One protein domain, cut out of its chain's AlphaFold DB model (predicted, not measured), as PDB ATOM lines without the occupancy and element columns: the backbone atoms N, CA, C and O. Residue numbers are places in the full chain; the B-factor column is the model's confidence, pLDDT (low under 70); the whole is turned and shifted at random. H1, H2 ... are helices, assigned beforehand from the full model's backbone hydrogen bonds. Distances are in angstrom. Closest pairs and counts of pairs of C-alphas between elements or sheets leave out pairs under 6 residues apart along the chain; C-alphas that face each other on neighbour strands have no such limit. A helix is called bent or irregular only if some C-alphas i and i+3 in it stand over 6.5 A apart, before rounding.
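This is residues 124 to 156, 175 to 254 and 264 to 310 of the 315 residues of the protein "Phage protein" of Photobacterium aphoticum (UniProt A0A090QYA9). What does the model look like? It is a bundle of helices, part aligned and part crossed: H5 lies between the long bent helix H1, whose arm H1b runs beside it, and H6, while short H4 sits in the middle, with H2 crossing it and H3 folding back along it. Residues 299 to 310, of which 299 to 309 belong to H7, stick out from this body. How large is it, and of what kind? The printed part has 160 residues with seven named helices, H1 to H7 in chain order, and no named strand: all helix. It is compact, with a radius of gyration of the C-alphas of 17.0 A and spans of 53 by 36 by 33 A.

Where does the longest helix run? H1, residues 124 to 156, begins at C-alpha 124 (118.047, 137.851, 208.752); by its hydrogen bonds it was assigned as one helix, but it is bent, with C-alphas 134 and 137 7.4 A apart. Its arms are H1a, residues 124 to 134, 15.5 A, and H1b, residues 137 to 156, 29.2 A. Where are the others? H5 is residues 230 to 252, 32.2 A; H2 175 to 195, 30.0 A; H4 214 to 226; and H3 199 to 209. H6 is residues 265 to 280, 21.9 A, and H7 is residues 292 to 309, 26.4 A, ending at C-alpha 309 (143.423, 102.577, 238.897).

What touches the arms of H1? H1b touches H5 at a shallow tilt of 20 degrees, the same way, closest at the C-alphas of Met 142 and Asn 245, 5.4 A. H1a touches residues 230 to 238 of H5, closest at the C-alphas of Ala 131 and Thr 234, 4.2 A. What surrounds H4, the hub? It touches H2 at a steep tilt of 53 degrees, closest at the C-alphas of Ser 181 and Ala 216, 4.3 A, and forms a hairpin with H3, closest at the C-alphas of Leu 203 and Asn 217, 6.8 A. H6 touches H5, closest at the C-alphas of Met 240 and Val 272, 6.2 A. Are the helix backbones complete? Every O i to N i+4 pair is within hydrogen-bond range in H1a, H1b, H2, H4, H5 and H6; H3 has 5 of 7 and H7 13 of 14.

Where is the printed part cut? Residues 157 to 174 and 255 to 263 are not printed, with C-alpha gaps of 20.6 A and 18.7 A. Which link is long, and where is confidence low? The link from H6 to H7 is long, with 11 residues. The mean pLDDT of the printed part is 71.3, and that of H7 is 40.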
ATOM      1  N   GLU A 124     117.405 139.111 208.371       80.25
ATOM      2  CA  GLU A 124     118.047 137.851 208.752       80.25
ATOM      3  C   GLU A 124     118.336 137.826 210.251       80.25
ATOM      4  O   GLU A 124     118.018 136.837 210.910       80.25
ATOM      5  N   ILE A 125     118.851 138.924 210.814       82.75
ATOM      6  CA  ILE A 125     119.073 139.010 212.263       82.75
ATOM      7  C   ILE A 125     117.728 138.964 212.998       82.75
ATOM      8  O   ILE A 125     117.585 138.227 213.973       82.75
ATOM      9  N   ARG A 126     116.675 139.597 212.464       82.88
ATOM     10  CA  ARG A 126     115.311 139.431 212.988       82.88
ATOM     11  C   ARG A 126     114.824 137.984 212.994       82.88
ATOM     12  O   ARG A 126     114.088 137.617 213.908       82.88
ATOM     13  N   ASN A 127     115.212 137.145 212.035       85.50
ATOM     14  CA  ASN A 127     114.845 135.725 212.069       85.50
ATOM     15  C   ASN A 127     115.501 134.993 213.240       85.50
ATOM     16  O   ASN A 127     114.849 134.157 213.866       85.50
ATOM     17  N   ILE A 128     116.755 135.325 213.552       85.75
ATOM     18  CA  ILE A 128     117.471 134.789 214.717       85.75
ATOM     19  C   ILE A 128     116.754 135.231 215.992       85.75
ATOM     20  O   ILE A 128     116.422 134.408 216.837       85.75
ATOM     21  N   LEU A 129     116.426 136.518 216.099       84.19
ATOM     22  CA  LEU A 129     115.723 137.075 217.255       84.19
ATOM     23  C   LEU A 129     114.332 136.458 217.455       84.19
ATOM     24  O   LEU A 129     113.940 136.158 218.580       84.19
ATOM     25  N   ASN A 130     113.593 136.208 216.373       85.94
ATOM     26  CA  ASN A 130     112.322 135.485 216.436       85.94
ATOM     27  C   ASN A 130     112.519 134.042 216.917       85.94
ATOM     28  O   ASN A 130     111.736 133.561 217.735       85.94
ATOM     29  N   ALA A 131     113.574 133.367 216.459       86.31
ATOM     30  CA  ALA A 131     113.898 132.022 216.914       86.31
ATOM     31  C   ALA A 131     114.240 131.970 218.411       86.31
ATOM     32  O   ALA A 131     113.758 131.097 219.133       86.31
ATOM     33  N   LEU A 132     115.005 132.951 218.889       86.56
ATOM     34  CA  LEU A 132     115.315 133.129 220.307       86.56
ATOM     35  C   LEU A 132     114.055 133.411 221.133       86.56
ATOM     36  O   LEU A 132     113.846 132.782 222.166       86.56
ATOM     37  N   ASN A 133     113.149 134.257 220.637       86.88
ATOM     38  CA  ASN A 133     111.847 134.480 221.273       86.88
ATOM     39  C   ASN A 133     110.997 133.203 221.349       86.88
ATOM     40  O   ASN A 133     110.309 132.981 222.344       86.88
ATOM     41  N   GLY A 134     111.054 132.338 220.333       85.31
ATOM     42  CA  GLY A 134     110.381 131.037 220.358       85.31
ATOM     43  C   GLY A 134     110.948 130.072 221.407       85.31
ATOM     44  O   GLY A 134     110.203 129.273 221.971       85.31
ATOM     45  N   ALA A 135     112.245 130.174 221.709       86.12
ATOM     46  CA  ALA A 135     112.914 129.394 222.751       86.12
ATOM     47  C   ALA A 135     112.919 130.085 224.131       86.12
ATOM     48  O   ALA A 135     113.332 129.473 225.117       86.12
ATOM     49  N   ALA A 136     112.446 131.333 224.230       85.75
ATOM     50  CA  ALA A 136     112.592 132.171 225.421       85.75
ATOM     51  C   ALA A 136     112.011 131.537 226.692       85.75
ATOM     52  O   ALA A 136     112.634 131.624 227.745       85.75
ATOM     53  N   ALA A 137     110.868 130.846 226.604       85.94
ATOM     54  CA  ALA A 137     110.284 130.141 227.750       85.94
ATOM     55  C   ALA A 137     111.240 129.081 228.329       85.94
ATOM     56  O   ALA A 137     111.451 129.023 229.540       85.94
ATOM     57  N   SER A 138     111.876 128.287 227.464       84.94
ATOM     58  CA  SER A 138     112.838 127.258 227.873       84.94
ATOM     59  C   SER A 138     114.109 127.863 228.474       84.94
ATOM     60  O   SER A 138     114.644 127.298 229.424       84.94
ATOM     61  N   PHE A 139     114.555 129.028 227.985       84.88
ATOM     62  CA  PHE A 139     115.680 129.772 228.572       84.88
ATOM     63  C   PHE A 139     115.338 130.425 229.917       84.88
ATOM     64  O   PHE A 139     116.166 130.406 230.824       84.88
ATOM     65  N   VAL A 140     114.124 130.957 230.096       84.38
ATOM     66  CA  VAL A 140     113.670 131.454 231.408       84.38
ATOM     67  C   VAL A 140     113.671 130.320 232.431       84.38
ATOM     68  O   VAL A 140     114.188 130.489 233.536       84.38
ATOM     69  N   GLN A 141     113.158 129.148 232.049       82.12
ATOM     70  CA  GLN A 141     113.201 127.957 232.894       82.12
ATOM     71  C   GLN A 141     114.643 127.533 233.206       82.12
ATOM     72  O   GLN A 141     114.951 127.241 234.359       82.12
ATOM     73  N   MET A 142     115.537 127.567 232.215       80.75
ATOM     74  CA  MET A 142     116.962 127.276 232.393       80.75
ATOM     75  C   MET A 142     117.618 128.192 233.418       80.75
ATOM     76  O   MET A 142     118.300 127.716 234.322       80.75
ATOM     77  N   GLN A 143     117.382 129.501 233.327       78.12
ATOM     78  CA  GLN A 143     117.920 130.454 234.295       78.12
ATOM     79  C   GLN A 143     117.358 130.234 235.700       78.12
ATOM     80  O   GLN A 143     118.088 130.381 236.679       78.12
ATOM     81  N   TYR A 144     116.074 129.889 235.808       78.88
ATOM     82  CA  TYR A 144     115.452 129.582 237.092       78.88
ATOM     83  C   TYR A 144     116.087 128.342 237.736       78.88
ATOM     84  O   TYR A 144     116.520 128.406 238.885       78.88
ATOM     85  N   LEU A 145     116.215 127.246 236.979       75.44
ATOM     86  CA  LEU A 145     116.821 125.995 237.445       75.44
ATOM     87  C   LEU A 145     118.304 126.168 237.786       75.44
ATOM     88  O   LEU A 145     118.748 125.709 238.832       75.44
ATOM     89  N   SER A 146     119.051 126.884 236.947       69.69
ATOM     90  CA  SER A 146     120.456 127.219 237.186       69.69
ATOM     91  C   SER A 146     120.635 128.059 238.454       69.69
ATOM     92  O   SER A 146     121.492 127.768 239.289       69.69
ATOM     93  N   GLY A 147     119.797 129.085 238.637       69.06
ATOM     94  CA  GLY A 147     119.820 129.922 239.835       69.06
ATOM     95  C   GLY A 147     119.485 129.142 241.108       69.06
ATOM     96  O   GLY A 147     120.061 129.415 242.159       69.06
ATOM     97  N   GLU A 148     118.589 128.160 241.023       62.34
ATOM     98  CA  GLU A 148     118.244 127.285 242.145       62.34
ATOM     99  C   GLU A 148     119.351 126.266 242.448       62.34
ATOM    100  O   GLU A 148     119.729 126.109 243.608       62.34
ATOM    101  N   ALA A 149     119.941 125.646 241.422       58.25
ATOM    102  CA  ALA A 149     121.103 124.772 241.569       58.25
ATOM    103  C   ALA A 149     122.263 125.520 242.247       58.25
ATOM    104  O   ALA A 149     122.833 125.037 243.224       58.25
ATOM    105  N   HIS A 150     122.539 126.758 241.823       56.84
ATOM    106  CA  HIS A 150     123.568 127.588 242.441       56.84
ATOM    107  C   HIS A 150     123.255 127.919 243.914       56.84
ATOM    108  O   HIS A 150     124.138 127.831 244.770       56.84
ATOM    109  N   LYS A 151     121.993 128.211 244.259       58.72
ATOM    110  CA  LYS A 151     121.575 128.447 245.654       58.72
ATOM    111  C   LYS A 151     121.711 127.209 246.528       58.72
ATOM    112  O   LYS A 151     122.252 127.316 247.627       58.72
ATOM    113  N   GLN A 152     121.278 126.047 246.046       55.22
ATOM    114  CA  GLN A 152     121.477 124.777 246.745       55.22
ATOM    115  C   GLN A 152     122.965 124.515 246.954       55.22
ATOM    116  O   GLN A 152     123.354 124.106 248.049       55.22
ATOM    117  N   THR A 153     123.803 124.856 245.960       53.91
ATOM    118  CA  THR A 153     125.249 124.727 246.123       53.91
ATOM    119  C   THR A 153     125.833 125.660 247.182       53.91
ATOM    120  O   THR A 153     126.608 125.252 248.041       53.91
ATOM    121  N   SER A 154     125.394 126.917 247.188       52.50
ATOM    122  CA  SER A 154     125.810 127.893 248.193       52.50
ATOM    123  C   SER A 154     125.319 127.528 249.597       52.50
ATOM    124  O   SER A 154     126.044 127.721 250.561       52.50
ATOM    125  N   SER A 155     124.133 126.921 249.727       52.28
ATOM    126  CA  SER A 155     123.588 126.521 251.026       52.28
ATOM    127  C   SER A 155     124.387 125.393 251.680       52.28
ATOM    128  O   SER A 155     124.403 125.336 252.904       52.28
ATOM    129  N   TRP A 156     125.043 124.511 250.911       49.19
ATOM    130  CA  TRP A 156     125.964 123.514 251.479       49.19
ATOM    131  C   TRP A 156     127.386 124.054 251.663       49.19
ATOM    132  O   TRP A 156     128.085 123.616 252.573       49.19
ATOM    133  N   ALA A 175     124.242 126.761 231.959       71.12
ATOM    134  CA  ALA A 175     123.340 127.788 231.456       71.12
ATOM    135  C   ALA A 175     124.060 129.098 231.083       71.12
ATOM    136  O   ALA A 175     123.812 129.650 230.012       71.12
ATOM    137  N   ASP A 176     124.966 129.587 231.931       74.81
ATOM    138  CA  ASP A 176     125.726 130.817 231.684       74.81
ATOM    139  C   ASP A 176     126.714 130.628 230.529       74.81
ATOM    140  O   ASP A 176     126.868 131.516 229.687       74.81
ATOM    141  N   GLU A 177     127.346 129.455 230.437       76.88
ATOM    142  CA  GLU A 177     128.218 129.104 229.313       76.88
ATOM    143  C   GLU A 177     127.436 129.050 227.991       76.88
ATOM    144  O   GLU A 177     127.870 129.629 226.988       76.88
ATOM    145  N   ALA A 178     126.256 128.422 227.981       78.56
ATOM    146  CA  ALA A 178     125.388 128.356 226.807       78.56
ATOM    147  C   ALA A 178     124.910 129.749 226.369       78.56
ATOM    148  O   ALA A 178     124.980 130.085 225.183       78.56
ATOM    149  N   LEU A 179     124.487 130.588 227.320       79.31
ATOM    150  CA  LEU A 179     124.067 131.966 227.062       79.31
ATOM    151  C   LEU A 179     125.217 132.808 226.505       79.31
ATOM    152  O   LEU A 179     125.051 133.472 225.483       79.31
ATOM    153  N   ASN A 180     126.400 132.743 227.117       81.69
ATOM    154  CA  ASN A 180     127.580 133.464 226.641       81.69
ATOM    155  C   ASN A 180     128.005 133.002 225.242       81.69
ATOM    156  O   ASN A 180     128.362 133.825 224.398       81.69
ATOM    157  N   SER A 181     127.934 131.697 224.973       82.19
ATOM    158  CA  SER A 181     128.246 131.128 223.659       82.19
ATOM    159  C   SER A 181     127.255 131.586 222.590       82.19
ATOM    160  O   SER A 181     127.653 131.917 221.476       82.19
ATOM    161  N   LEU A 182     125.972 131.679 222.939       83.25
ATOM    162  CA  LEU A 182     124.916 132.166 222.058       83.25
ATOM    163  C   LEU A 182     125.033 133.669 221.763       83.25
ATOM    164  O   LEU A 182     124.845 134.090 220.617       83.25
ATOM    165  N   VAL A 183     125.378 134.476 222.774       83.00
ATOM    166  CA  VAL A 183     125.659 135.914 222.610       83.00
ATOM    167  C   VAL A 183     126.808 136.094 221.624       83.00
ATOM    168  O   VAL A 183     126.641 136.769 220.610       83.00
ATOM    169  N   LYS A 184     127.938 135.421 221.875       83.38
ATOM    170  CA  LYS A 184     129.120 135.463 221.004       83.38
ATOM    171  C   LYS A 184     128.798 134.995 219.588       83.38
ATOM    172  O   LYS A 184     129.200 135.638 218.627       83.38
ATOM    173  N   ALA A 185     128.023 133.920 219.436       84.06
ATOM    174  CA  ALA A 185     127.600 133.434 218.126       84.06
ATOM    175  C   ALA A 185     126.780 134.480 217.353       84.06
ATOM    176  O   ALA A 185     126.992 134.677 216.159       84.06
ATOM    177  N   THR A 186     125.870 135.177 218.035       82.50
ATOM    178  CA  THR A 186     125.052 136.238 217.430       82.50
ATOM    179  C   THR A 186     125.906 137.448 217.046       82.50
ATOM    180  O   THR A 186     125.734 137.998 215.959       82.50
ATOM    181  N   GLU A 187     126.861 137.835 217.896       83.69
ATOM    182  CA  GLU A 187     127.829 138.900 217.609       83.69
ATOM    183  C   GLU A 187     128.706 138.554 216.397       83.69
ATOM    184  O   GLU A 187     128.860 139.385 215.507       83.69
ATOM    185  N   LEU A 188     129.201 137.316 216.304       84.31
ATOM    186  CA  LEU A 188     129.992 136.837 215.165       84.31
ATOM    187  C   LEU A 188     129.184 136.834 213.865       84.31
ATOM    188  O   LEU A 188     129.678 137.274 212.827       84.31
ATOM    189  N   VAL A 189     127.929 136.378 213.910       84.44
ATOM    190  CA  VAL A 189     127.032 136.423 212.746       84.44
ATOM    191  C   VAL A 189     126.810 137.868 212.316       84.44
ATOM    192  O   VAL A 189     126.941 138.174 211.133       84.44
ATOM    193  N   ARG A 190     126.539 138.774 213.257       83.81
ATOM    194  CA  ARG A 190     126.386 140.200 212.957       83.81
ATOM    195  C   ARG A 190     127.662 140.793 212.364       83.81
ATOM    196  O   ARG A 190     127.594 141.439 211.326       83.81
ATOM    197  N   GLN A 191     128.822 140.531 212.957       84.56
ATOM    198  CA  GLN A 191     130.111 141.014 212.462       84.56
ATOM    199  C   GLN A 191     130.397 140.513 211.043       84.56
ATOM    200  O   GLN A 191     130.842 141.290 210.196       84.56
ATOM    201  N   ALA A 192     130.113 139.239 210.752       85.00
ATOM    202  CA  ALA A 192     130.244 138.681 209.407       85.00
ATOM    203  C   ALA A 192     129.335 139.414 208.404       85.00
ATOM    204  O   ALA A 192     129.752 139.711 207.286       85.00
ATOM    205  N   LYS A 193     128.112 139.776 208.811       83.06
ATOM    206  CA  LYS A 193     127.167 140.520 207.964       83.06
ATOM    207  C   LYS A 193     127.580 141.978 207.765       83.06
ATOM    208  O   LYS A 193     127.610 142.427 206.623       83.06
ATOM    209  N   ASP A 194     127.967 142.675 208.829       83.75
ATOM    210  CA  ASP A 194     128.405 144.077 208.791       83.75
ATOM    211  C   ASP A 194     129.678 144.250 207.943       83.75
ATOM    212  O   ASP A 194     129.833 145.236 207.221       83.75
ATOM    213  N   SER A 195     130.583 143.267 207.990       83.75
ATOM    214  CA  SER A 195     131.814 143.239 207.187       83.75
ATOM    215  C   SER A 195     131.631 142.660 205.779       83.75
ATOM    216  O   SER A 195     132.543 142.759 204.957       83.75
ATOM    217  N   GLY A 196     130.477 142.051 205.486       81.00
ATOM    218  CA  GLY A 196     130.221 141.333 204.235       81.00
ATOM    219  C   GLY A 196     131.120 140.106 204.016       81.00
ATOM    220  O   GLY A 196     131.245 139.648 202.880       81.00
ATOM    221  N   GLN A 197     131.764 139.595 205.067       82.25
ATOM    222  CA  GLN A 197     132.665 138.443 205.011       82.25
ATOM    223  C   GLN A 197     131.908 137.125 205.202       82.25
ATOM    224  O   GLN A 197     130.819 137.075 205.779       82.25
ATOM    225  N   ASN A 198     132.491 136.025 204.721       83.62
ATOM    226  CA  ASN A 198     131.959 134.703 205.026       83.62
ATOM    227  C   ASN A 198     132.231 134.374 206.500       83.62
ATOM    228  O   ASN A 198     133.338 134.588 206.992       83.62
ATOM    229  N   ILE A 199     131.239 133.814 207.192       81.69
ATOM    230  CA  ILE A 199     131.383 133.436 208.597       81.69
ATOM    231  C   ILE A 199     132.516 132.429 208.816       81.69
ATOM    232  O   ILE A 199     133.219 132.519 209.809       81.69
ATOM    233  N   GLU A 200     132.756 131.524 207.866       81.19
ATOM    234  CA  GLU A 200     133.864 130.566 207.926       81.19
ATOM    235  C   GLU A 200     135.227 131.262 207.910       81.19
ATOM    236  O   GLU A 200     136.135 130.884 208.646       81.19
ATOM    237  N   GLU A 201     135.355 132.314 207.102       80.81
ATOM    238  CA  GLU A 201     136.581 133.097 206.997       80.81
ATOM    239  C   GLU A 201     136.819 133.892 208.284       80.81
ATOM    240  O   GLU A 201     137.924 133.863 208.826       80.81
ATOM    241  N   LEU A 202     135.767 134.510 208.834       80.94
ATOM    242  CA  LEU A 202     135.823 135.226 210.109       80.94
ATOM    243  C   LEU A 202     136.200 134.292 211.270       80.94
ATOM    244  O   LEU A 202     137.069 134.619 212.075       80.94
ATOM    245  N   LEU A 203     135.583 133.110 211.334       80.25
ATOM    246  CA  LEU A 203     135.870 132.106 212.359       80.25
ATOM    247  C   LEU A 203     137.307 131.589 212.252       80.25
ATOM    248  O   LEU A 203     137.971 131.443 213.271       80.25
ATOM    249  N   SER A 204     137.810 131.364 211.033       78.56
ATOM    250  CA  SER A 204     139.202 130.949 210.817       78.56
ATOM    251  C   SER A 204     140.221 132.028 211.197       78.56
ATOM    252  O   SER A 204     141.334 131.702 211.597       78.56
ATOM    253  N   GLN A 205     139.850 133.310 211.102       77.44
ATOM    254  CA  GLN A 205     140.674 134.418 211.583       77.44
ATOM    255  C   GLN A 205     140.641 134.508 213.111       77.44
ATOM    256  O   GLN A 205     141.685 134.718 213.720       77.44
ATOM    257  N   GLY A 206     139.473 134.319 213.733       70.50
ATOM    258  CA  GLY A 206     139.316 134.302 215.192       70.50
ATOM    259  C   GLY A 206     140.096 133.173 215.873       70.50
ATOM    260  O   GLY A 206     140.749 133.415 216.885       70.50
ATOM    261  N   ASP A 207     140.121 131.989 215.252       65.94
ATOM    262  CA  ASP A 207     140.917 130.816 215.668       65.94
ATOM    263  C   ASP A 207     142.431 131.131 215.732       65.94
ATOM    264  O   ASP A 207     143.174 130.561 216.524       65.94
ATOM    265  N   MET A 208     142.918 132.117 214.960       63.28
ATOM    266  CA  MET A 208     144.322 132.559 215.022       63.28
ATOM    267  C   MET A 208     144.643 133.447 216.235       63.28
ATOM    268  O   MET A 208     145.822 133.630 216.549       63.28
ATOM    269  N   PHE A 209     143.631 134.010 216.905       61.75
ATOM    270  CA  PHE A 209     143.795 134.919 218.046       61.75
ATOM    271  C   PHE A 209     143.504 134.262 219.406       61.75
ATOM    272  O   PHE A 209     143.653 134.925 220.433       61.75
ATOM    273  N   GLY A 210     143.161 132.968 219.438       55.25
ATOM    274  CA  GLY A 210     143.009 132.187 220.672       55.25
ATOM    275  C   GLY A 210     141.790 132.558 221.525       55.25
ATOM    276  O   GLY A 210     141.759 132.246 222.716       55.25
ATOM    277  N   GLU A 211     140.784 133.221 220.948       57.94
ATOM    278  CA  GLU A 211     139.472 133.443 221.578       57.94
ATOM    279  C   GLU A 211     138.534 132.248 221.323       57.94
ATOM    280  O   GLU A 211     137.392 132.391 220.878       57.94
ATOM    281  N   ASP A 212     139.026 131.041 221.597       61.56
ATOM    282  CA  ASP A 212     138.379 129.807 221.161       61.56
ATOM    283  C   ASP A 212     137.186 129.471 222.060       61.56
ATOM    284  O   ASP A 212     137.323 128.880 223.133       61.56
ATOM    285  N   ASN A 213     135.979 129.825 221.616       71.25
ATOM    286  CA  ASN A 213     134.758 129.207 222.120       71.25
ATOM    287  C   ASN A 213     134.189 128.264 221.042       71.25
ATOM    288  O   ASN A 213     133.462 128.712 220.147       71.25
ATOM    289  N   PRO A 214     134.483 126.952 221.114       75.75
ATOM    290  CA  PRO A 214     134.053 126.001 220.095       75.75
ATOM    291  C   PRO A 214     132.520 125.876 220.035       75.75
ATOM    292  O   PRO A 214     131.965 125.706 218.949       75.75
ATOM    293  N   ALA A 215     131.823 126.045 221.166       74.62
ATOM    294  CA  ALA A 215     130.364 126.078 221.215       74.62
ATOM    295  C   ALA A 215     129.796 127.304 220.477       74.62
ATOM    296  O   ALA A 215     128.891 127.162 219.653       74.62
ATOM    297  N   ALA A 216     130.366 128.494 220.697       81.12
ATOM    298  CA  ALA A 216     129.968 129.716 219.994       81.12
ATOM    299  C   ALA A 216     130.217 129.620 218.482       81.12
ATOM    300  O   ALA A 216     129.365 130.017 217.689       81.12
ATOM    301  N   ASN A 217     131.346 129.038 218.070       82.00
ATOM    302  CA  ASN A 217     131.698 128.884 216.659       82.00
ATOM    303  C   ASN A 217     130.723 127.953 215.929       82.00
ATOM    304  O   ASN A 217     130.278 128.258 214.822       82.00
ATOM    305  N   ALA A 218     130.336 126.835 216.547       78.38
ATOM    306  CA  ALA A 218     129.353 125.934 215.953       78.38
ATOM    307  C   ALA A 218     127.944 126.528 215.913       78.38
ATOM    308  O   ALA A 218     127.233 126.357 214.921       78.38
ATOM    309  N   LEU A 219     127.557 127.263 216.959       82.31
ATOM    310  CA  LEU A 219     126.312 128.021 216.980       82.31
ATOM    311  C   LEU A 219     126.275 129.057 215.856       82.31
ATOM    312  O   LEU A 219     125.289 129.134 215.129       82.31
ATOM    313  N   ALA A 220     127.364 129.800 215.659       83.81
ATOM    314  CA  ALA A 220     127.480 130.805 214.611       83.81
ATOM    315  C   ALA A 220     127.318 130.179 213.212       83.81
ATOM    316  O   ALA A 220     126.513 130.655 212.406       83.81
ATOM    317  N   ARG A 221     128.001 129.055 212.948       84.62
ATOM    318  CA  ARG A 221     127.865 128.282 211.696       84.62
ATOM    319  C   ARG A 221     126.431 127.814 211.466       84.62
ATOM    320  O   ARG A 221     125.886 128.002 210.380       84.62
ATOM    321  N   PHE A 222     125.809 127.241 212.495       82.31
ATOM    322  CA  PHE A 222     124.434 126.755 212.422       82.31
ATOM    323  C   PHE A 222     123.439 127.879 212.124       82.31
ATOM    324  O   PHE A 222     122.575 127.726 211.256       82.31
ATOM    325  N   ILE A 223     123.588 129.015 212.806       84.38
ATOM    326  CA  ILE A 223     122.768 130.206 212.593       84.38
ATOM    327  C   ILE A 223     122.927 130.711 211.159       84.38
ATOM    328  O   ILE A 223     121.932 130.972 210.492       84.38
ATOM    329  N   SER A 224     124.159 130.811 210.656       83.31
ATOM    330  CA  SER A 224     124.418 131.266 209.288       83.31
ATOM    331  C   SER A 224     123.814 130.324 208.240       83.31
ATOM    332  O   SER A 224     123.169 130.783 207.298       83.31
ATOM    333  N   ALA A 225     123.937 129.007 208.437       82.44
ATOM    334  CA  ALA A 225     123.372 128.001 207.539       82.44
ATOM    335  C   ALA A 225     121.830 127.990 207.539       82.44
ATOM    336  O   ALA A 225     121.210 127.736 206.505       82.44
ATOM    337  N   ASN A 226     121.203 128.289 208.683       83.06
ATOM    338  CA  ASN A 226     119.749 128.252 208.865       83.06
ATOM    339  C   ASN A 226     119.089 129.640 208.976       83.06
ATOM    340  O   ASN A 226     117.905 129.722 209.311       83.06
ATOM    341  N   ASN A 227     119.790 130.725 208.629       78.94
ATOM    342  CA  ASN A 227     119.332 132.119 208.797       78.94
ATOM    343  C   ASN A 227     117.978 132.436 208.125       78.94
ATOM    344  O   ASN A 227     117.262 133.357 208.528       78.94
ATOM    345  N   ARG A 228     117.589 131.657 207.108       81.12
ATOM    346  CA  ARG A 228     116.307 131.794 206.394       81.12
ATOM    347  C   ARG A 228     115.126 131.116 207.090       81.12
ATOM    348  O   ARG A 228     113.990 131.334 206.678       81.12
ATOM    349  N   SER A 229     115.358 130.272 208.095       83.06
ATOM    350  CA  SER A 229     114.310 129.484 208.747       83.06
ATOM    351  C   SER A 229     114.295 129.710 210.255       83.06
ATOM    352  O   SER A 229     114.912 128.968 211.019       83.06
ATOM    353  N   ALA A 230     113.506 130.699 210.688       82.69
ATOM    354  CA  ALA A 230     113.247 130.939 212.108       82.69
ATOM    355  C   ALA A 230     112.747 129.667 212.811       82.69
ATOM    356  O   ALA A 230     113.219 129.353 213.891       82.69
ATOM    357  N   LYS A 231     111.888 128.867 212.157       84.94
ATOM    358  CA  LYS A 231     111.360 127.613 212.720       84.94
ATOM    359  C   LYS A 231     112.451 126.609 213.109       84.94
ATOM    360  O   LYS A 231     112.384 126.025 214.184       84.94
ATOM    361  N   ARG A 232     113.448 126.410 212.243       83.31
ATOM    362  CA  ARG A 232     114.553 125.474 212.510       83.31
ATOM    363  C   ARG A 232     115.441 125.971 213.640       83.31
ATOM    364  O   ARG A 232     115.792 125.202 214.526       83.31
ATOM    365  N   MET A 233     115.754 127.266 213.630       85.25
ATOM    366  CA  MET A 233     116.521 127.887 214.705       85.25
ATOM    367  C   MET A 233     115.769 127.805 216.045       85.25
ATOM    368  O   MET A 233     116.379 127.446 217.047       85.25
ATOM    369  N   THR A 234     114.447 128.027 216.066       85.50
ATOM    370  CA  THR A 234     113.619 127.869 217.275       85.50
ATOM    371  C   THR A 234     113.713 126.450 217.820       85.50
ATOM    372  O   THR A 234     113.941 126.274 219.012       85.50
ATOM    373  N   ALA A 235     113.542 125.442 216.959       84.94
ATOM    374  CA  ALA A 235     113.602 124.039 217.359       84.94
ATOM    375  C   ALA A 235     114.972 123.692 217.960       84.94
ATOM    376  O   ALA A 235     115.032 123.103 219.034       84.94
ATOM    377  N   ALA A 236     116.058 124.149 217.332       84.50
ATOM    378  CA  ALA A 236     117.418 123.924 217.813       84.50
ATOM    379  C   ALA A 236     117.699 124.585 219.166       84.50
ATOM    380  O   ALA A 236     118.190 123.933 220.085       84.50
ATOM    381  N   PHE A 237     117.361 125.868 219.313       86.06
ATOM    382  CA  PHE A 237     117.560 126.587 220.570       86.06
ATOM    383  C   PHE A 237     116.676 126.043 221.690       86.06
ATOM    384  O   PHE A 237     117.120 125.950 222.832       86.06
ATOM    385  N   LYS A 238     115.446 125.636 221.368       87.12
ATOM    386  CA  LYS A 238     114.545 124.992 222.322       87.12
ATOM    387  C   LYS A 238     115.087 123.637 222.766       87.12
ATOM    388  O   LYS A 238     115.150 123.413 223.966       87.12
ATOM    389  N   ALA A 239     115.508 122.784 221.833       85.12
ATOM    390  CA  ALA A 239     116.077 121.468 222.127       85.12
ATOM    391  C   ALA A 239     117.342 121.571 222.993       85.12
ATOM    392  O   ALA A 239     117.505 120.824 223.955       85.12
ATOM    393  N   MET A 240     118.200 122.550 222.702       83.62
ATOM    394  CA  MET A 240     119.353 122.872 223.538       83.62
ATOM    395  C   MET A 240     118.939 123.294 224.942       83.62
ATOM    396  O   MET A 240     119.463 122.769 225.920       83.62
ATOM    397  N   ALA A 241     117.983 124.216 225.051       83.31
ATOM    398  CA  ALA A 241     117.538 124.692 226.346       83.31
ATOM    399  C   ALA A 241     116.876 123.586 227.176       83.31
ATOM    400  O   ALA A 241     117.131 123.493 228.372       83.31
ATOM    401  N   THR A 242     116.082 122.712 226.556       85.19
ATOM    402  CA  THR A 242     115.486 121.559 227.239       85.19
ATOM    403  C   THR A 242     116.533 120.539 227.667       85.19
ATOM    404  O   THR A 242     116.461 120.075 228.795       85.19
ATOM    405  N   ALA A 243     117.538 120.251 226.836       82.81
ATOM    406  CA  ALA A 243     118.605 119.321 227.201       82.81
ATOM    407  C   ALA A 243     119.434 119.834 228.393       82.81
ATOM    408  O   ALA A 243     119.767 119.065 229.292       82.81
ATOM    409  N   ILE A 244     119.711 121.142 228.440       81.00
ATOM    410  CA  ILE A 244     120.356 121.772 229.600       81.00
ATOM    411  C   ILE A 244     119.427 121.729 230.821       81.00
ATOM    412  O   ILE A 244     119.886 121.440 231.920       81.00
ATOM    413  N   ASN A 245     118.125 121.982 230.656       79.88
ATOM    414  CA  ASN A 245     117.164 121.905 231.760       79.88
ATOM    415  C   ASN A 245     117.092 120.499 232.356       79.88
ATOM    416  O   ASN A 245     117.067 120.369 233.577       79.88
ATOM    417  N   ASP A 246     117.077 119.469 231.513       81.12
ATOM    418  CA  ASP A 246     117.065 118.076 231.949       81.12
ATOM    419  C   ASP A 246     118.331 117.759 232.753       81.12
ATOM    420  O   ASP A 246     118.239 117.206 233.846       81.12
ATOM    421  N   GLU A 247     119.500 118.200 232.281       76.00
ATOM    422  CA  GLU A 247     120.767 118.046 233.004       76.00
ATOM    423  C   GLU A 247     120.754 118.780 234.357       76.00
ATOM    424  O   GLU A 247     121.082 118.194 235.388       76.00
ATOM    425  N   LEU A 248     120.281 120.030 234.397       71.38
ATOM    426  CA  LEU A 248     120.164 120.805 235.638       71.38
ATOM    427  C   LEU A 248     119.187 120.160 236.637       71.38
ATOM    428  O   LEU A 248     119.425 120.183 237.846       71.38
ATOM    429  N   ILE A 249     118.097 119.556 236.154       73.81
ATOM    430  CA  ILE A 249     117.160 118.794 236.992       73.81
ATOM    431  C   ILE A 249     117.834 117.524 237.522       73.81
ATOM    432  O   ILE A 249     117.676 117.199 238.702       73.81
ATOM    433  N   HIS A 250     118.590 116.813 236.682       71.50
ATOM    434  CA  HIS A 250     119.334 115.621 237.084       71.50
ATOM    435  C   HIS A 250     120.386 115.932 238.160       71.50
ATOM    436  O   HIS A 250     120.482 115.182 239.135       71.50
ATOM    437  N   GLN A 251     121.082 117.065 238.046       62.81
ATOM    438  CA  GLN A 251     122.034 117.556 239.047       62.81
ATOM    439  C   GLN A 251     121.337 117.969 240.358       62.81
ATOM    440  O   GLN A 251     121.777 117.594 241.445       62.81
ATOM    441  N   GLY A 252     120.198 118.667 240.282       57.34
ATOM    442  CA  GLY A 252     119.443 119.123 241.459       57.34
ATOM    443  C   GLY A 252     118.729 118.017 242.255       57.34
ATOM    444  O   GLY A 252     118.397 118.213 243.421       57.34
ATOM    445  N   GLN A 253     118.487 116.837 241.669       56.28
ATOM    446  CA  GLN A 253     117.771 115.731 242.331       56.28
ATOM    447  C   GLN A 253     118.669 114.760 243.120       56.28
ATOM    448  O   GLN A 253     118.198 113.707 243.553       56.28
ATOM    449  N   GLY A 254     119.949 115.083 243.345       51.00
ATOM    450  CA  GLY A 254     120.845 114.270 244.183       51.00
ATOM    451  C   GLY A 254     121.145 112.869 243.628       51.00
ATOM    452  O   GLY A 254     121.668 112.016 244.345       51.00
ATOM    453  N   SER A 264     129.459 118.182 229.271       69.06
ATOM    454  CA  SER A 264     129.912 119.438 228.669       69.06
ATOM    455  C   SER A 264     128.873 119.991 227.688       69.06
ATOM    456  O   SER A 264     128.170 119.232 227.015       69.06
ATOM    457  N   LEU A 265     128.831 121.318 227.521       69.06
ATOM    458  CA  LEU A 265     127.978 121.981 226.524       69.06
ATOM    459  C   LEU A 265     128.181 121.406 225.108       69.06
ATOM    460  O   LEU A 265     127.241 121.295 224.327       69.06
ATOM    461  N   VAL A 266     129.405 120.985 224.792       71.19
ATOM    462  CA  VAL A 266     129.765 120.351 223.518       71.19
ATOM    463  C   VAL A 266     129.042 119.017 223.303       71.19
ATOM    464  O   VAL A 266     128.592 118.736 222.193       71.19
ATOM    465  N   GLU A 267     128.903 118.203 224.348       73.75
ATOM    466  CA  GLU A 267     128.177 116.928 224.277       73.75
ATOM    467  C   GLU A 267     126.675 117.161 224.097       73.75
ATOM    468  O   GLU A 267     126.048 116.503 223.270       73.75
ATOM    469  N   ILE A 268     126.118 118.168 224.777       77.44
ATOM    470  CA  ILE A 268     124.713 118.568 224.617       77.44
ATOM    471  C   ILE A 268     124.441 119.039 223.184       77.44
ATOM    472  O   ILE A 268     123.460 118.632 222.563       77.44
ATOM    473  N   LEU A 269     125.322 119.869 222.621       76.19
ATOM    474  CA  LEU A 269     125.198 120.332 221.237       76.19
ATOM    475  C   LEU A 269     125.275 119.178 220.230       76.19
ATOM    476  O   LEU A 269     124.573 119.211 219.217       76.19
ATOM    477  N   ALA A 270     126.089 118.156 220.506       75.94
ATOM    478  CA  ALA A 270     126.168 116.958 219.680       75.94
ATOM    479  C   ALA A 270     124.865 116.142 219.721       75.94
ATOM    480  O   ALA A 270     124.331 115.806 218.663       75.94
ATOM    481  N   ASP A 271     124.303 115.905 220.906       77.88
ATOM    482  CA  ASP A 271     123.031 115.186 221.056       77.88
ATOM    483  C   ASP A 271     121.878 115.937 220.361       77.88
ATOM    484  O   ASP A 271     121.102 115.354 219.600       77.88
ATOM    485  N   VAL A 272     121.816 117.263 220.532       78.88
ATOM    486  CA  VAL A 272     120.819 118.117 219.864       78.88
ATOM    487  C   VAL A 272     121.002 118.098 218.345       78.88
ATOM    488  O   VAL A 272     120.016 118.091 217.610       78.88
ATOM    489  N   SER A 273     122.242 118.067 217.848       75.00
ATOM    490  CA  SER A 273     122.502 117.984 216.407       75.00
ATOM    491  C   SER A 273     121.922 116.713 215.790       75.00
ATOM    492  O   SER A 273     121.282 116.787 214.743       75.00
ATOM    493  N   GLN A 274     122.067 115.576 216.477       75.25
ATOM    494  CA  GLN A 274     121.558 114.294 216.014       75.25
ATOM    495  C   GLN A 274     120.028 114.294 215.975       75.25
ATOM    496  O   GLN A 274     119.430 113.758 215.042       75.25
ATOM    497  N   GLU A 275     119.383 114.917 216.961       76.00
ATOM    498  CA  GLU A 275     117.926 115.042 216.983       76.00
ATOM    499  C   GLU A 275     117.411 115.968 215.869       76.00
ATOM    500  O   GLU A 275     116.462 115.632 215.158       76.00
ATOM    501  N   LEU A 276     118.093 117.088 215.621       77.12
ATOM    502  CA  LEU A 276     117.741 118.002 214.531       77.12
ATOM    503  C   LEU A 276     117.904 117.367 213.146       77.12
ATOM    504  O   LEU A 276     117.095 117.624 212.253       77.12
ATOM    505  N   GLU A 277     118.917 116.524 212.950       76.88
ATOM    506  CA  GLU A 277     119.100 115.784 211.697       76.88
ATOM    507  C   GLU A 277     117.987 114.758 211.459       76.88
ATOM    508  O   GLU A 277     117.586 114.543 210.312       76.88
ATOM    509  N   ARG A 278     117.423 114.176 212.525       75.50
ATOM    510  CA  ARG A 278     116.266 113.271 212.435       75.50
ATOM    511  C   ARG A 278     114.985 114.009 212.059       75.50
ATOM    512  O   ARG A 278     114.189 113.473 211.290       75.50
ATOM    513  N   GLU A 279     114.790 115.216 212.581       72.38
ATOM    514  CA  GLU A 279     113.566 115.993 212.363       72.38
ATOM    515  C   GLU A 279     113.581 116.778 211.036       72.38
ATOM    516  O   GLU A 279     112.554 116.882 210.360       72.38
ATOM    517  N   PHE A 280     114.741 117.302 210.617       70.56
ATOM    518  CA  PHE A 280     114.864 118.202 209.459       70.56
ATOM    519  C   PHE A 280     115.704 117.658 208.288       70.56
ATOM    520  O   PHE A 280     115.757 118.313 207.242       70.56
ATOM    521  N   GLY A 281     116.303 116.467 208.414       65.06
ATOM    522  CA  GLY A 281     117.107 115.794 207.383       65.06
ATOM    523  C   GLY A 281     118.611 116.115 207.437       65.06
ATOM    524  O   GLY A 281     119.006 117.165 207.950       65.06
ATOM    525  N   GLU A 282     119.437 115.215 206.878       55.34
ATOM    526  CA  GLU A 282     120.914 115.267 206.901       55.34
ATOM    527  C   GLU A 282     121.487 116.621 206.434       55.34
ATOM    528  O   GLU A 282     121.039 117.200 205.441       55.34
ATOM    529  N   GLY A 283     122.498 117.124 207.156       57.22
ATOM    530  CA  GLY A 283     123.212 118.369 206.841       57.22
ATOM    531  C   GLY A 283     122.566 119.654 207.372       57.22
ATOM    532  O   GLY A 283     123.107 120.736 207.155       57.22
ATOM    533  N   ASN A 284     121.430 119.553 208.073       58.78
ATOM    534  CA  ASN A 284     120.754 120.694 208.701       58.78
ATOM    535  C   ASN A 284     121.003 120.808 210.218       58.78
ATOM    536  O   ASN A 284     120.475 121.733 210.835       58.78
ATOM    537  N   GLY A 285     121.769 119.889 210.815       58.62
ATOM    538  CA  GLY A 285     122.191 119.945 212.217       58.62
ATOM    539  C   GLY A 285     123.359 120.907 212.454       58.62
ATOM    540  O   GLY A 285     123.845 121.581 211.542       58.62
ATOM    541  N   PHE A 286     123.834 120.981 213.699       59.06
ATOM    542  CA  PHE A 286     125.116 121.627 213.989       59.06
ATOM    543  C   PHE A 286     126.230 120.896 213.222       59.06
ATOM    544  O   PHE A 286     126.214 119.673 213.124       59.06
ATOM    545  N   GLN A 287     127.211 121.611 212.665       57.91
ATOM    546  CA  GLN A 287     128.378 120.962 212.058       57.91
ATOM    547  C   GLN A 287     129.268 120.380 213.166       57.91
ATOM    548  O   GLN A 287     130.191 121.029 213.652       57.91
ATOM    549  N   VAL A 288     128.960 119.150 213.585       51.62
ATOM    550  CA  VAL A 288     129.598 118.473 214.728       51.62
ATOM    551  C   VAL A 288     130.903 117.759 214.362       51.62
ATOM    552  O   VAL A 288     131.642 117.350 215.252       51.62
ATOM    553  N   SER A 289     131.289 117.712 213.081       48.50
ATOM    554  CA  SER A 289     132.557 117.095 212.643       48.50
ATOM    555  C   SER A 289     133.814 117.693 213.302       48.50
ATOM    556  O   SER A 289     134.838 117.021 213.376       48.50
ATOM    557  N   MET A 290     133.745 118.921 213.828       50.78
ATOM    558  CA  MET A 290     134.814 119.533 214.635       50.78
ATOM    559  C   MET A 290     134.792 119.061 216.104       50.78
ATOM    560  O   MET A 290     135.845 118.880 216.714       50.78
ATOM    561  N   PHE A 291     133.608 118.805 216.668       53.06
ATOM    562  CA  PHE A 291     133.420 118.378 218.060       53.06
ATOM    563  C   PHE A 291     133.698 116.895 218.299       53.06
ATOM    564  O   PHE A 291     134.113 116.527 219.396       53.06
ATOM    565  N   GLU A 292     133.507 116.038 217.295       44.62
ATOM    566  CA  GLU A 292     133.757 114.597 217.425       44.62
ATOM    567  C   GLU A 292     135.237 114.294 217.732       44.62
ATOM    568  O   GLU A 292     135.555 113.371 218.482       44.62
ATOM    569  N   SER A 293     136.149 115.149 217.252       39.53
ATOM    570  CA  SER A 293     137.574 115.089 217.597       39.53
ATOM    571  C   SER A 293     137.867 115.427 219.068       39.53
ATOM    572  O   SER A 293     138.815 114.895 219.642       39.53
ATOM    573  N   LEU A 294     137.038 116.265 219.705       39.22
ATOM    574  CA  LEU A 294     137.202 116.713 221.092       39.22
ATOM    575  C   LEU A 294     136.509 115.765 222.081       39.22
ATOM    576  O   LEU A 294     137.071 115.459 223.135       39.22
ATOM    577  N   SER A 295     135.338 115.228 221.723       39.75
ATOM    578  CA  SER A 295     134.597 114.262 222.548       39.75
ATOM    579  C   SER A 295     135.248 112.871 222.573       39.75
ATOM    580  O   SER A 295     135.182 112.157 223.578       39.75
ATOM    581  N   GLN A 296     135.955 112.481 221.505       36.91
ATOM    582  CA  GLN A 296     136.797 111.281 221.522       36.91
ATOM    583  C   GLN A 296     137.982 111.430 222.489       36.91
ATOM    584  O   GLN A 296     138.349 110.462 223.153       36.91
ATOM    585  N   VAL A 297     138.540 112.635 222.644       38.81
ATOM    586  CA  VAL A 297     139.655 112.900 223.570       38.81
ATOM    587  C   VAL A 297     139.199 112.892 225.035       38.81
ATOM    588  O   VAL A 297     139.921 112.363 225.886       38.81
ATOM    589  N   THR A 298     138.009 113.412 225.352       38.12
ATOM    590  CA  THR A 298     137.449 113.355 226.717       38.12
ATOM    591  C   THR A 298     137.041 111.932 227.105       38.12
ATOM    592  O   THR A 298     137.400 111.476 228.197       38.12
ATOM    593  N   ARG A 299     136.417 111.168 226.194       35.91
ATOM    594  CA  ARG A 299     136.120 109.738 226.420       35.91
ATOM    595  C   ARG A 299     137.384 108.894 226.597       35.91
ATOM    596  O   ARG A 299     137.408 108.045 227.488       35.91
ATOM    597  N   ASP A 300     138.438 109.138 225.814       35.53
ATOM    598  CA  ASP A 300     139.690 108.367 225.893       35.53
ATOM    599  C   ASP A 300     140.543 108.722 227.133       35.53
ATOM    600  O   ASP A 300     141.290 107.886 227.652       35.53
ATOM    601  N   ARG A 301     140.401 109.942 227.681       37.22
ATOM    602  CA  ARG A 301     140.998 110.318 228.980       37.22
ATOM    603  C   ARG A 301     140.302 109.637 230.161       37.22
ATOM    604  O   ARG A 301     140.991 109.156 231.064       37.22
ATOM    605  N   LEU A 302     138.972 109.542 230.147       40.19
ATOM    606  CA  LEU A 302     138.196 108.895 231.214       40.19
ATOM    607  C   LEU A 302     138.407 107.370 231.248       40.19
ATOM    608  O   LEU A 302     138.539 106.783 232.325       40.19
ATOM    609  N   THR A 303     138.538 106.714 230.092       46.56
ATOM    610  CA  THR A 303     138.862 105.276 230.024       46.56
ATOM    611  C   THR A 303     140.307 104.977 230.426       46.56
ATOM    612  O   THR A 303     140.540 104.010 231.158       46.56
ATOM    613  N   LYS A 304     141.287 105.813 230.047       43.88
ATOM    614  CA  LYS A 304     142.690 105.644 230.483       43.88
ATOM    615  C   LYS A 304     142.872 105.808 231.990       43.88
ATOM    616  O   LYS A 304     143.621 105.028 232.583       43.88
ATOM    617  N   HIS A 305     142.169 106.743 232.632       40.94
ATOM    618  CA  HIS A 305     142.235 106.882 234.092       40.94
ATOM    619  C   HIS A 305     141.607 105.686 234.823       40.94
ATOM    620  O   HIS A 305     142.175 105.198 235.803       40.94
ATOM    621  N   ARG A 306     140.501 105.138 234.301       37.81
ATOM    622  CA  ARG A 306     139.840 103.944 234.858       37.81
ATOM    623  C   ARG A 306     140.688 102.671 234.717       37.81
ATOM    624  O   ARG A 306     140.682 101.829 235.613       37.81
ATOM    625  N   LEU A 307     141.474 102.544 233.642       41.62
ATOM    626  CA  LEU A 307     142.413 101.427 233.457       41.62
ATOM    627  C   LEU A 307     143.704 101.545 234.286       41.62
ATOM    628  O   LEU A 307     144.303 100.517 234.607       41.62
ATOM    629  N   MET A 308     144.131 102.757 234.656       45.00
ATOM    630  CA  MET A 308     145.295 102.966 235.531       45.00
ATOM    631  C   MET A 308     144.998 102.595 236.994       45.00
ATOM    632  O   MET A 308     145.824 101.940 237.625       45.00
ATOM    633  N   PHE A 309     143.807 102.917 237.515       43.78
ATOM    634  CA  PHE A 309     143.423 102.577 238.897       43.78
ATOM    635  C   PHE A 309     143.140 101.082 239.123       43.78
ATOM    636  O   PHE A 309     143.323 100.577 240.226       43.78
ATOM    637  N   SER A 310     142.755 100.334 238.083       45.56
ATOM    638  CA  SER A 310     142.546  98.881 238.190       45.56
ATOM    639  C   SER A 310     143.851  98.079 238.286       45.56
ATOM    640  O   SER A 310     143.810  96.926 238.709       45.56
TER     641      SER A 310